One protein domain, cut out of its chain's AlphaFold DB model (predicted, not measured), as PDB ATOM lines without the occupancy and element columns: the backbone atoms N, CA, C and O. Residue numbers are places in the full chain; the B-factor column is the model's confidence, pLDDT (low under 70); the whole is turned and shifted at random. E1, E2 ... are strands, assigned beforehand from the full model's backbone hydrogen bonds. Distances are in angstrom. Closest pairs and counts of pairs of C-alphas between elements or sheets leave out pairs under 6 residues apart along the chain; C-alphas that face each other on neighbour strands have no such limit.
ATOM      1  N   VAL A   6     -42.902  37.293  13.790       95.50
ATOM      2  CA  VAL A   6     -43.315  38.600  13.257       95.50
ATOM      3  C   VAL A   6     -42.895  39.688  14.241       95.50
ATOM      4  O   VAL A   6     -43.247  39.621  15.420       95.50
ATOM      5  N   LEU A   7     -42.141  40.674  13.762       94.75
ATOM      6  CA  LEU A   7     -41.832  41.911  14.475       94.75
ATOM      7  C   LEU A   7     -42.770  43.016  13.993       94.75
ATOM      8  O   LEU A   7     -42.998  43.149  12.798       94.75
ATOM      9  N   TYR A   8     -43.290  43.823  14.910       94.94
ATOM     10  CA  TYR A   8     -44.140  44.966  14.580       94.94
ATOM     11  C   TYR A   8     -43.330  46.247  14.746       94.94
ATOM     12  O   TYR A   8     -42.998  46.629  15.868       94.94
ATOM     13  N   LEU A   9     -42.989  46.884  13.630       94.25
ATOM     14  CA  LEU A   9     -42.149  48.078  13.594       94.25
ATOM     15  C   LEU A   9     -43.026  49.320  13.768       94.25
ATOM     16  O   LEU A   9     -43.914  49.517  12.940       94.25
ATOM     17  N   PRO A  10     -42.837  50.147  14.810       91.88
ATOM     18  CA  PRO A  10     -43.559  51.407  14.920       91.88
ATOM     19  C   PRO A  10     -43.047  52.380  13.851       91.88
ATOM     20  O   PRO A  10     -41.899  52.811  13.904       91.88
ATOM     21  N   ILE A  11     -43.901  52.723  12.889       90.62
ATOM     22  CA  ILE A  11     -43.626  53.720  11.852       90.62
ATOM     23  C   ILE A  11     -44.496  54.942  12.148       90.62
ATOM     24  O   ILE A  11     -45.721  54.832  12.236       90.62
ATOM     25  N   ALA A  12     -43.862  56.093  12.359       84.00
ATOM     26  CA  ALA A  12     -44.541  57.363  12.580       84.00
ATOM     27  C   ALA A  12     -45.177  57.881  11.284       84.00
ATOM     28  O   ALA A  12     -44.770  57.505  10.186       84.00
ATOM     29  N   ALA A  13     -46.173  58.753  11.419       83.81
ATOM     30  CA  ALA A  13     -46.751  59.427  10.270       83.81
ATOM     31  C   ALA A  13     -45.711  60.327   9.573       83.81
ATOM     32  O   ALA A  13     -45.189  61.260  10.180       83.81
ATOM     33  N   ASP A  14     -45.477  60.087   8.288       78.69
ATOM     34  CA  ASP A  14     -44.739  60.930   7.360       78.69
ATOM     35  C   ASP A  14     -45.488  60.993   6.020       78.69
ATOM     36  O   ASP A  14     -45.737  59.982   5.353       78.69
ATOM     37  N   ALA A  15     -45.869  62.206   5.614       71.12
ATOM     38  CA  ALA A  15     -46.664  62.443   4.411       71.12
ATOM     39  C   ALA A  15     -45.962  62.011   3.106       71.12
ATOM     40  O   ALA A  15     -46.634  61.849   2.085       71.12
ATOM     41  N   LYS A  16     -44.637  61.822   3.132       62.03
ATOM     42  CA  LYS A  16     -43.801  61.382   2.008       62.03
ATOM     43  C   LYS A  16     -43.445  59.894   2.070       62.03
ATOM     44  O   LYS A  16     -42.801  59.393   1.154       62.03
ATOM     45  N   GLY A  17     -43.932  59.175   3.081       80.69
ATOM     46  CA  GLY A  17     -43.649  57.759   3.288       80.69
ATOM     47  C   GLY A  17     -42.390  57.534   4.121       80.69
ATOM     48  O   GLY A  17     -41.733  58.469   4.571       80.69
ATOM     49  N   ALA A  18     -42.060  56.268   4.336       86.25
ATOM     50  CA  ALA A  18     -40.787  55.875   4.914       86.25
ATOM     51  C   ALA A  18     -40.207  54.724   4.097       86.25
ATOM     52  O   ALA A  18     -40.945  54.012   3.420       86.25
ATOM     53  N   THR A  19     -38.905  54.512   4.167       88.38
ATOM     54  CA  THR A  19     -38.279  53.265   3.761       88.38
ATOM     55  C   THR A  19     -37.848  52.496   4.997       88.38
ATOM     56  O   THR A  19     -37.521  53.071   6.033       88.38
ATOM     57  N   VAL A  20     -37.888  51.174   4.913       90.88
ATOM     58  CA  VAL A  20     -37.386  50.285   5.952       90.88
ATOM     59  C   VAL A  20     -36.317  49.402   5.340       90.88
ATOM     60  O   VAL A  20     -36.540  48.777   4.303       90.88
ATOM     61  N   THR A  21     -35.179  49.313   6.016       88.31
ATOM     62  CA  THR A  21     -34.077  48.427   5.638       88.31
ATOM     63  C   THR A  21     -33.828  47.440   6.764       88.31
ATOM     64  O   THR A  21     -33.631  47.829   7.917       88.31
ATOM     65  N   VAL A  22     -33.819  46.151   6.431       92.38
ATOM     66  CA  VAL A  22     -33.585  45.064   7.388       92.38
ATOM     67  C   VAL A  22     -32.216  44.453   7.122       92.38
ATOM     68  O   VAL A  22     -31.962  43.959   6.023       92.38
ATOM     69  N   GLN A  23     -31.342  44.465   8.125       89.00
ATOM     70  CA  GLN A  23     -29.992  43.907   8.044       89.00
ATOM     71  C   GLN A  23     -29.881  42.587   8.804       89.00
ATOM     72  O   GLN A  23     -30.564  42.350   9.806       89.00
ATOM     73  N   SER A  24     -28.991  41.715   8.332       88.06
ATOM     74  CA  SER A  24     -28.753  40.415   8.946       88.06
ATOM     75  C   SER A  24     -27.294  39.990   8.866       88.06
ATOM     76  O   SER A  24     -26.625  40.242   7.870       88.06
ATOM     77  N   SER A  25     -26.826  39.275   9.889       82.81
ATOM     78  CA  SER A  25     -25.556  38.538   9.869       82.81
ATOM     79  C   SER A  25     -25.697  37.110   9.320       82.81
ATOM     80  O   SER A  25     -24.710  36.382   9.247       82.81
ATOM     81  N   GLY A  26     -26.906  36.695   8.920       82.69
ATOM     82  CA  GLY A  26     -27.162  35.413   8.266       82.69
ATOM     83  C   GLY A  26     -28.652  35.142   8.040       82.69
ATOM     84  O   GLY A  26     -29.444  35.190   8.982       82.69
ATOM     85  N   ALA A  27     -29.022  34.814   6.799       83.44
ATOM     86  CA  ALA A  27     -30.398  34.557   6.371       83.44
ATOM     87  C   ALA A  27     -30.474  33.262   5.543       83.44
ATOM     88  O   ALA A  27     -30.538  33.286   4.317       83.44
ATOM     89  N   ASN A  28     -30.440  32.113   6.221       87.50
ATOM     90  CA  ASN A  28     -30.361  30.801   5.573       87.50
ATOM     91  C   ASN A  28     -31.729  30.122   5.559       87.50
ATOM     92  O   ASN A  28     -32.302  29.902   6.621       87.50
ATOM     93  N   GLY A  29     -32.237  29.750   4.380       88.00
ATOM     94  CA  GLY A  29     -33.487  28.986   4.250       88.00
ATOM     95  C   GLY A  29     -34.739  29.739   4.716       88.00
ATOM     96  O   GLY A  29     -35.746  29.117   5.058       88.00
ATOM     97  N   VAL A  30     -34.678  31.072   4.753       91.75
ATOM     98  CA  VAL A  30     -35.767  31.950   5.192       91.75
ATOM     99  C   VAL A  30     -36.150  32.944   4.109       91.75
ATOM    100  O   VAL A  30     -35.334  33.342   3.283       91.75
ATOM    101  N   LYS A  31     -37.410  33.353   4.150       93.81
ATOM    102  CA  LYS A  31     -37.997  34.414   3.349       93.81
ATOM    103  C   LYS A  31     -38.474  35.511   4.295       93.81
ATOM    104  O   LYS A  31     -39.024  35.210   5.358       93.81
ATOM    105  N   LEU A  32     -38.237  36.761   3.917       95.31
ATOM    106  CA  LEU A  32     -38.694  37.927   4.658       95.31
ATOM    107  C   LEU A  32     -39.839  38.589   3.912       95.31
ATOM    108  O   LEU A  32     -39.760  38.758   2.693       95.31
ATOM    109  N   THR A  33     -40.851  39.010   4.660       96.69
ATOM    110  CA  THR A  33     -41.843  39.948   4.151       96.69
ATOM    111  C   THR A  33     -41.975  41.151   5.065       96.69
ATOM    112  O   THR A  33     -41.895  41.028   6.288       96.69
ATOM    113  N   LEU A  34     -42.177  42.320   4.473       96.19
ATOM    114  CA  LEU A  34     -42.444  43.567   5.164       96.19
ATOM    115  C   LEU A  34     -43.771  44.117   4.663       96.19
ATOM    116  O   LEU A  34     -43.955  44.292   3.467       96.19
ATOM    117  N   ASP A  35     -44.706  44.344   5.579       94.38
ATOM    118  CA  ASP A  35     -46.084  44.734   5.248       94.38
ATOM    119  C   ASP A  35     -46.803  43.760   4.294       94.38
ATOM    120  O   ASP A  35     -47.783  44.110   3.645       94.38
ATOM    121  N   GLY A  36     -46.331  42.510   4.237       92.25
ATOM    122  CA  GLY A  36     -46.836  41.474   3.336       92.25
ATOM    123  C   GLY A  36     -46.038  41.309   2.041       92.25
ATOM    124  O   GLY A  36     -46.160  40.252   1.424       92.25
ATOM    125  N   ASP A  37     -45.179  42.265   1.687       94.12
ATOM    126  CA  ASP A  37     -44.375  42.227   0.463       94.12
ATOM    127  C   ASP A  37     -43.020  41.562   0.690       94.12
ATOM    128  O   ASP A  37     -42.403  41.727   1.740       94.12
ATOM    129  N   ASP A  38     -42.538  40.811  -0.299       95.06
ATOM    130  CA  ASP A  38     -41.232  40.155  -0.246       95.06
ATOM    131  C   ASP A  38     -40.101  41.182  -0.222       95.06
ATOM    132  O   ASP A  38     -40.045  42.074  -1.071       95.06
ATOM    133  N   ILE A  39     -39.160  41.021   0.711       94.62
ATOM    134  CA  ILE A  39     -38.011  41.922   0.825       94.62
ATOM    135  C   ILE A  39     -36.687  41.168   0.825       94.62
ATOM    136  O   ILE A  39     -36.577  40.044   1.324       94.62
ATOM    137  N   ALA A  40     -35.655  41.819   0.296       91.19
ATOM    138  CA  ALA A  40     -34.280  41.360   0.399       91.19
ATOM    139  C   ALA A  40     -33.582  42.026   1.591       91.19
ATOM    140  O   ALA A  40     -33.785  43.208   1.874       91.19
ATOM    141  N   VAL A  41     -32.720  41.270   2.271       89.69
ATOM    142  CA  VAL A  41     -31.833  41.824   3.304       89.69
ATOM    143  C   VAL A  41     -30.953  42.908   2.686       89.69
ATOM    144  O   VAL A  41     -30.433  42.741   1.583       89.69
ATOM    145  N   GLY A  42     -30.794  44.017   3.402       77.44
ATOM    146  CA  GLY A  42     -29.957  45.142   2.996       77.44
ATOM    147  C   GLY A  42     -30.551  46.044   1.916       77.44
ATOM    148  O   GLY A  42     -29.931  47.046   1.579       77.44
ATOM    149  N   SER A  43     -31.743  45.734   1.400       81.81
ATOM    150  CA  SER A  43     -32.457  46.596   0.453       81.81
ATOM    151  C   SER A  43     -33.490  47.456   1.177       81.81
ATOM    152  O   SER A  43     -34.238  46.951   2.015       81.81
ATOM    153  N   ALA A  44     -33.534  48.745   0.840       80.94
ATOM    154  CA  ALA A  44     -34.544  49.667   1.343       80.94
ATOM    155  C   ALA A  44     -35.890  49.410   0.654       80.94
ATOM    156  O   ALA A  44     -35.959  49.275  -0.568       80.94
ATOM    157  N   VAL A  45     -36.962  49.345   1.442       88.94
ATOM    158  CA  VAL A  45     -38.315  49.044   0.960       88.94
ATOM    159  C   VAL A  45     -39.255  50.137   1.422       88.94
ATOM    160  O   VAL A  45     -39.324  50.434   2.612       88.94
ATOM    161  N   VAL A  46     -39.982  50.741   0.485       86.50
ATOM    162  CA  VAL A  46     -40.947  51.801   0.792       86.50
ATOM    163  C   VAL A  46     -42.125  51.216   1.567       86.50
ATOM    164  O   VAL A  46     -42.757  50.261   1.125       86.50
ATOM    165  N   VAL A  47     -42.458  51.830   2.697       88.81
ATOM    166  CA  VAL A  47     -43.644  51.539   3.495       88.81
ATOM    167  C   VAL A  47     -44.565  52.752   3.521       88.81
ATOM    168  O   VAL A  47     -44.136  53.904   3.621       88.81
ATOM    169  N   ASN A  48     -45.873  52.498   3.458       83.81
ATOM    170  CA  ASN A  48     -46.855  53.559   3.635       83.81
ATOM    171  C   ASN A  48     -46.789  54.079   5.077       83.81
ATOM    172  O   ASN A  48     -47.125  53.346   6.011       83.81
ATOM    173  N   ALA A  49     -46.387  55.340   5.222       88.00
ATOM    174  CA  ALA A  49     -46.290  56.047   6.490       88.00
ATOM    175  C   ALA A  49     -47.291  57.213   6.586       88.00
ATOM    176  O   ALA A  49     -47.087  58.116   7.372       88.00
ATOM    177  N   LYS A  50     -48.395  57.242   5.823       82.38
ATOM    178  CA  LYS A  50     -49.358  58.369   5.886       82.38
ATOM    179  C   LYS A  50     -49.993  58.583   7.266       82.38
ATOM    180  O   LYS A  50     -50.465  59.676   7.561       82.38
ATOM    181  N   GLU A  51     -50.012  57.546   8.093       86.88
ATOM    182  CA  GLU A  51     -50.478  57.564   9.474       86.88
ATOM    183  C   GLU A  51     -49.541  56.727  10.347       86.88
ATOM    184  O   GLU A  51     -48.894  55.794   9.860       86.88
ATOM    185  N   THR A  52     -49.472  57.047  11.641       89.12
ATOM    186  CA  THR A  52     -48.671  56.277  12.594       89.12
ATOM    187  C   THR A  52     -49.252  54.874  12.721       89.12
ATOM    188  O   THR A  52     -50.393  54.711  13.157       89.12
ATOM    189  N   ARG A  53     -48.466  53.852  12.379       92.88
ATOM    190  CA  ARG A  53     -48.910  52.455  12.414       92.88
ATOM    191  C   ARG A  53     -47.765  51.492  12.684       92.88
ATOM    192  O   ARG A  53     -46.594  51.834  12.562       92.88
ATOM    193  N   TYR A  54     -48.119  50.255  13.018       95.50
ATOM    194  CA  TYR A  54     -47.155  49.167  13.101       95.50
ATOM    195  C   TYR A  54     -47.053  48.436  11.761       95.50
ATOM    196  O   TYR A  54     -48.059  47.930  11.266       95.50
ATOM    197  N   VAL A  55     -45.845  48.344  11.208       95.50
ATOM    198  CA  VAL A  55     -45.557  47.589   9.981       95.50
ATOM    199  C   VAL A  55     -45.001  46.207  10.348       95.50
ATOM    200  O   VAL A  55     -43.992  46.136  11.055       95.50
ATOM    201  N   PRO A  56     -45.638  45.099   9.926       96.94
ATOM    202  CA  PRO A  56     -45.175  43.757  10.259       96.94
ATOM    203  C   PRO A  56     -43.980  43.345   9.389       96.94
ATOM    204  O   PRO A  56     -44.071  43.328   8.166       96.94
ATOM    205  N   LEU A  57     -42.884  42.943  10.029       96.75
ATOM    206  CA  LEU A  57     -41.756  42.234   9.430       96.75
ATOM    207  C   LEU A  57     -41.858  40.753   9.809       96.75
ATOM    208  O   LEU A  57     -41.649  40.395  10.972       96.75
ATOM    209  N   ALA A  58     -42.183  39.892   8.850       96.19
ATOM    210  CA  ALA A  58     -42.358  38.462   9.064       96.19
ATOM    211  C   ALA A  58     -41.198  37.644   8.486       96.19
ATOM    212  O   ALA A  58     -40.645  37.957   7.435       96.19
ATOM    213  N   VAL A  59     -40.859  36.559   9.183       94.44
ATOM    214  CA  VAL A  59     -39.873  35.564   8.750       94.44
ATOM    215  C   VAL A  59     -40.593  34.242   8.513       94.44
ATOM    216  O   VAL A  59     -41.228  33.717   9.428       94.44
ATOM    217  N   SER A  60     -40.471  33.660   7.325       93.00
ATOM    218  CA  SER A  60     -41.016  32.337   6.987       93.00
ATOM    219  C   SER A  60     -39.932  31.405   6.451       93.00
ATOM    220  O   SER A  60     -38.905  31.868   5.966       93.00
ATOM    221  N   SER A  61     -40.139  30.089   6.522       91.44
ATOM    222  CA  SER A  61     -39.225  29.128   5.890       91.44
ATOM    223  C   SER A  61     -39.385  29.175   4.374       91.44
ATOM    224  O   SER A  61     -40.509  29.282   3.884       91.44
ATOM    225  N   VAL A  62     -38.281  29.045   3.638       89.06
ATOM    226  CA  VAL A  62     -38.322  28.768   2.190       89.06
ATOM    227  C   VAL A  62     -38.774  27.326   1.948       89.06
ATOM    228  O   VAL A  62     -39.597  27.083   1.072       89.06
ATOM    229  N   ASP A  63     -38.294  26.390   2.772       87.81
ATOM    230  CA  ASP A  63     -38.713  24.988   2.784       87.81
ATOM    231  C   ASP A  63     -39.336  24.636   4.151       87.81
ATOM    232  O   ASP A  63     -38.642  24.649   5.172       87.81
ATOM    233  N   PRO A  64     -40.642  24.319   4.221       81.81
ATOM    234  CA  PRO A  64     -41.299  23.916   5.466       81.81
ATOM    235  C   PRO A  64     -40.704  22.660   6.124       81.81
ATOM    236  O   PRO A  64     -40.872  22.477   7.329       81.81
ATOM    237  N   SER A  65     -40.023  21.801   5.360       83.62
ATOM    238  CA  SER A  65     -39.366  20.587   5.857       83.62
ATOM    239  C   SER A  65     -37.956  20.838   6.410       83.62
ATOM    240  O   SER A  65     -37.436  20.008   7.157       83.62
ATOM    241  N   GLN A  66     -37.363  22.001   6.109       80.25
ATOM    242  CA  GLN A  66     -36.049  22.431   6.593       80.25
ATOM    243  C   GLN A  66     -36.121  23.870   7.126       80.25
ATOM    244  O   GLN A  66     -35.872  24.828   6.389       80.25
ATOM    245  N   PRO A  67     -36.483  24.064   8.407       76.44
ATOM    246  CA  PRO A  67     -36.650  25.400   8.957       76.44
ATOM    247  C   PRO A  67     -35.316  26.153   8.974       76.44
ATOM    248  O   PRO A  67     -34.360  25.750   9.636       76.44
ATOM    249  N   GLY A  68     -35.281  27.262   8.240       85.44
ATOM    250  CA  GLY A  68     -34.140  28.162   8.175       85.44
ATOM    251  C   GLY A  68     -33.915  28.987   9.447       85.44
ATOM    252  O   GLY A  68     -34.660  28.896  10.426       85.44
ATOM    253  N   SER A  69     -32.899  29.848   9.421       85.19
ATOM    254  CA  SER A  69     -32.577  30.789  10.496       85.19
ATOM    255  C   SER A  69     -32.295  32.195   9.961       85.19
ATOM    256  O   SER A  69     -31.713  32.375   8.891       85.19
ATOM    257  N   PHE A  70     -32.727  33.205  10.723       91.00
ATOM    258  CA  PHE A  70     -32.502  34.615  10.412       91.00
ATOM    259  C   PHE A  70     -31.876  35.359  11.594       91.00
ATOM    260  O   PHE A  70     -32.516  35.511  12.637       91.00
ATOM    261  N   TYR A  71     -30.655  35.864  11.462       89.75
ATOM    262  CA  TYR A  71     -29.967  36.614  12.517       89.75
ATOM    263  C   TYR A  71     -30.072  38.111  12.244       89.75
ATOM    264  O   TYR A  71     -29.268  38.668  11.505       89.75
ATOM    265  N   LEU A  72     -31.098  38.754  12.799       91.00
ATOM    266  CA  LEU A  72     -31.317  40.194  12.653       91.00
ATOM    267  C   LEU A  72     -30.186  40.982  13.325       91.00
ATOM    268  O   LEU A  72     -29.896  40.731  14.494       91.00
ATOM    269  N   THR A  73     -29.600  41.944  12.613       84.12
ATOM    270  CA  THR A  73     -28.587  42.861  13.166       84.12
ATOM    271  C   THR A  73     -29.130  44.270  13.359       84.12
ATOM    272  O   THR A  73     -28.915  44.854  14.415       84.12
ATOM    273  N   SER A  74     -29.878  44.804  12.391       85.00
ATOM    274  CA  SER A  74     -30.544  46.101  12.532       85.00
ATOM    275  C   SER A  74     -31.822  46.191  11.704       85.00
ATOM    276  O   SER A  74     -32.019  45.470  10.723       85.00
ATOM    277  N   ILE A  75     -32.702  47.095  12.126       88.00
ATOM    278  CA  ILE A  75     -33.838  47.575  11.346       88.00
ATOM    279  C   ILE A  75     -33.715  49.088  11.340       88.00
ATOM    280  O   ILE A  75     -33.636  49.697  12.403       88.00
ATOM    281  N   SER A  76     -33.677  49.670  10.150       81.69
ATOM    282  CA  SER A  76     -33.576  51.115   9.966       81.69
ATOM    283  C   SER A  76     -34.863  51.608   9.331       81.69
ATOM    284  O   SER A  76     -35.380  50.943   8.434       81.69
ATOM    285  N   VAL A  77     -35.379  52.739   9.802       86.00
ATOM    286  CA  VAL A  77     -36.543  53.415   9.227       86.00
ATOM    287  C   VAL A  77     -36.078  54.792   8.794       86.00
ATOM    288  O   VAL A  77     -35.638  55.569   9.640       86.00
ATOM    289  N   ASP A  78     -36.164  55.076   7.503       72.44
ATOM    290  CA  ASP A  78     -35.825  56.379   6.947       72.44
ATOM    291  C   ASP A  78     -37.087  57.067   6.446       72.44
ATOM    292  O   ASP A  78     -37.815  56.523   5.620       72.44
ATOM    293  N   TYR A  79     -37.388  58.240   6.976       80.81
ATOM    294  CA  TYR A  79     -38.595  58.967   6.614       80.81
ATOM    295  C   TYR A  79     -38.318  59.837   5.392       80.81
ATOM    296  O   TYR A  79     -37.298  60.512   5.331       80.81
ATOM    297  N   GLY A  80     -39.245  59.886   4.433       63.56
ATOM    298  CA  GLY A  80     -39.085  60.667   3.197       63.56
ATOM    299  C   GLY A  80     -38.960  62.185   3.417       63.56
ATOM    300  O   GLY A  80     -38.713  62.939   2.476       63.56
TER     301      GLY A  80
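What this domain is: This is residues 6 to 80 of the 558 residues of the protein "Pectinesterase" of Bifidobacterium primatium (UniProt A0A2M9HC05). Two sheets lie face to face as a slim, rod-like sandwich, one of E1, E6, E3 and E4, the other of E5, E2 and E7; their planes stand 42 degrees apart, and the long strands E2, E6 and E7 run along the rod. The printed part has 75 residues with seven named strands, E1 to E7 in chain order, and no named helix; the class is all strand. Both sheets are antiparallel, in the orders E1 - E6 - E3 - E4 and E5 - E2 - E7. The whole is compact, with a radius of gyration of the C-alphas of 12.8 A, and spans 42 by 20 by 15 A.

Where its parts are: In the larger sheet, E1 is residues 6 to 11, from C-alpha 6 at (-43.315, 38.600, 13.257); E6 is 53 to 61, 26.1 A long; E3 is 30 to 34 and E4 37 to 39. In the other, E5 is 44 to 47, E2 is 18 to 28, 27.2 A, and E7 is 69 to 79, 29.1 A, ending at C-alpha 79 (-38.595, 58.967, 6.614).

How they stand to each other: N 9 and O 55 of E1 and E6 are 2.9 A apart, within hydrogen-bond range, as are N 58 and O 33 of E6 and E3, 2.8 A, and N 34 and O 37 of the hairpin E3 and E4, 2.8 A. In the other sheet, N 20 of E2 and O 45 of E5 are within hydrogen-bond range at 2.8 A, and so are N 21 of E2 and O 76 of E7 at 2.9 A. E2 bends by 85 degrees at residue 25, E7 by 58 degrees at residue 73. Between the sheets, E2 and E6 are near each other; the closest C-alphas of E6 and E7, Val 59 and Phe 70, are 7.6 A apart. E1 and E5 are apart.

The domain as a whole: The C-alphas farthest apart, of Ala 15 and Ser 65, are 42.5 A apart. The printed part has no cut and no long link. Residues 16 and 80 have pLDDT under 70.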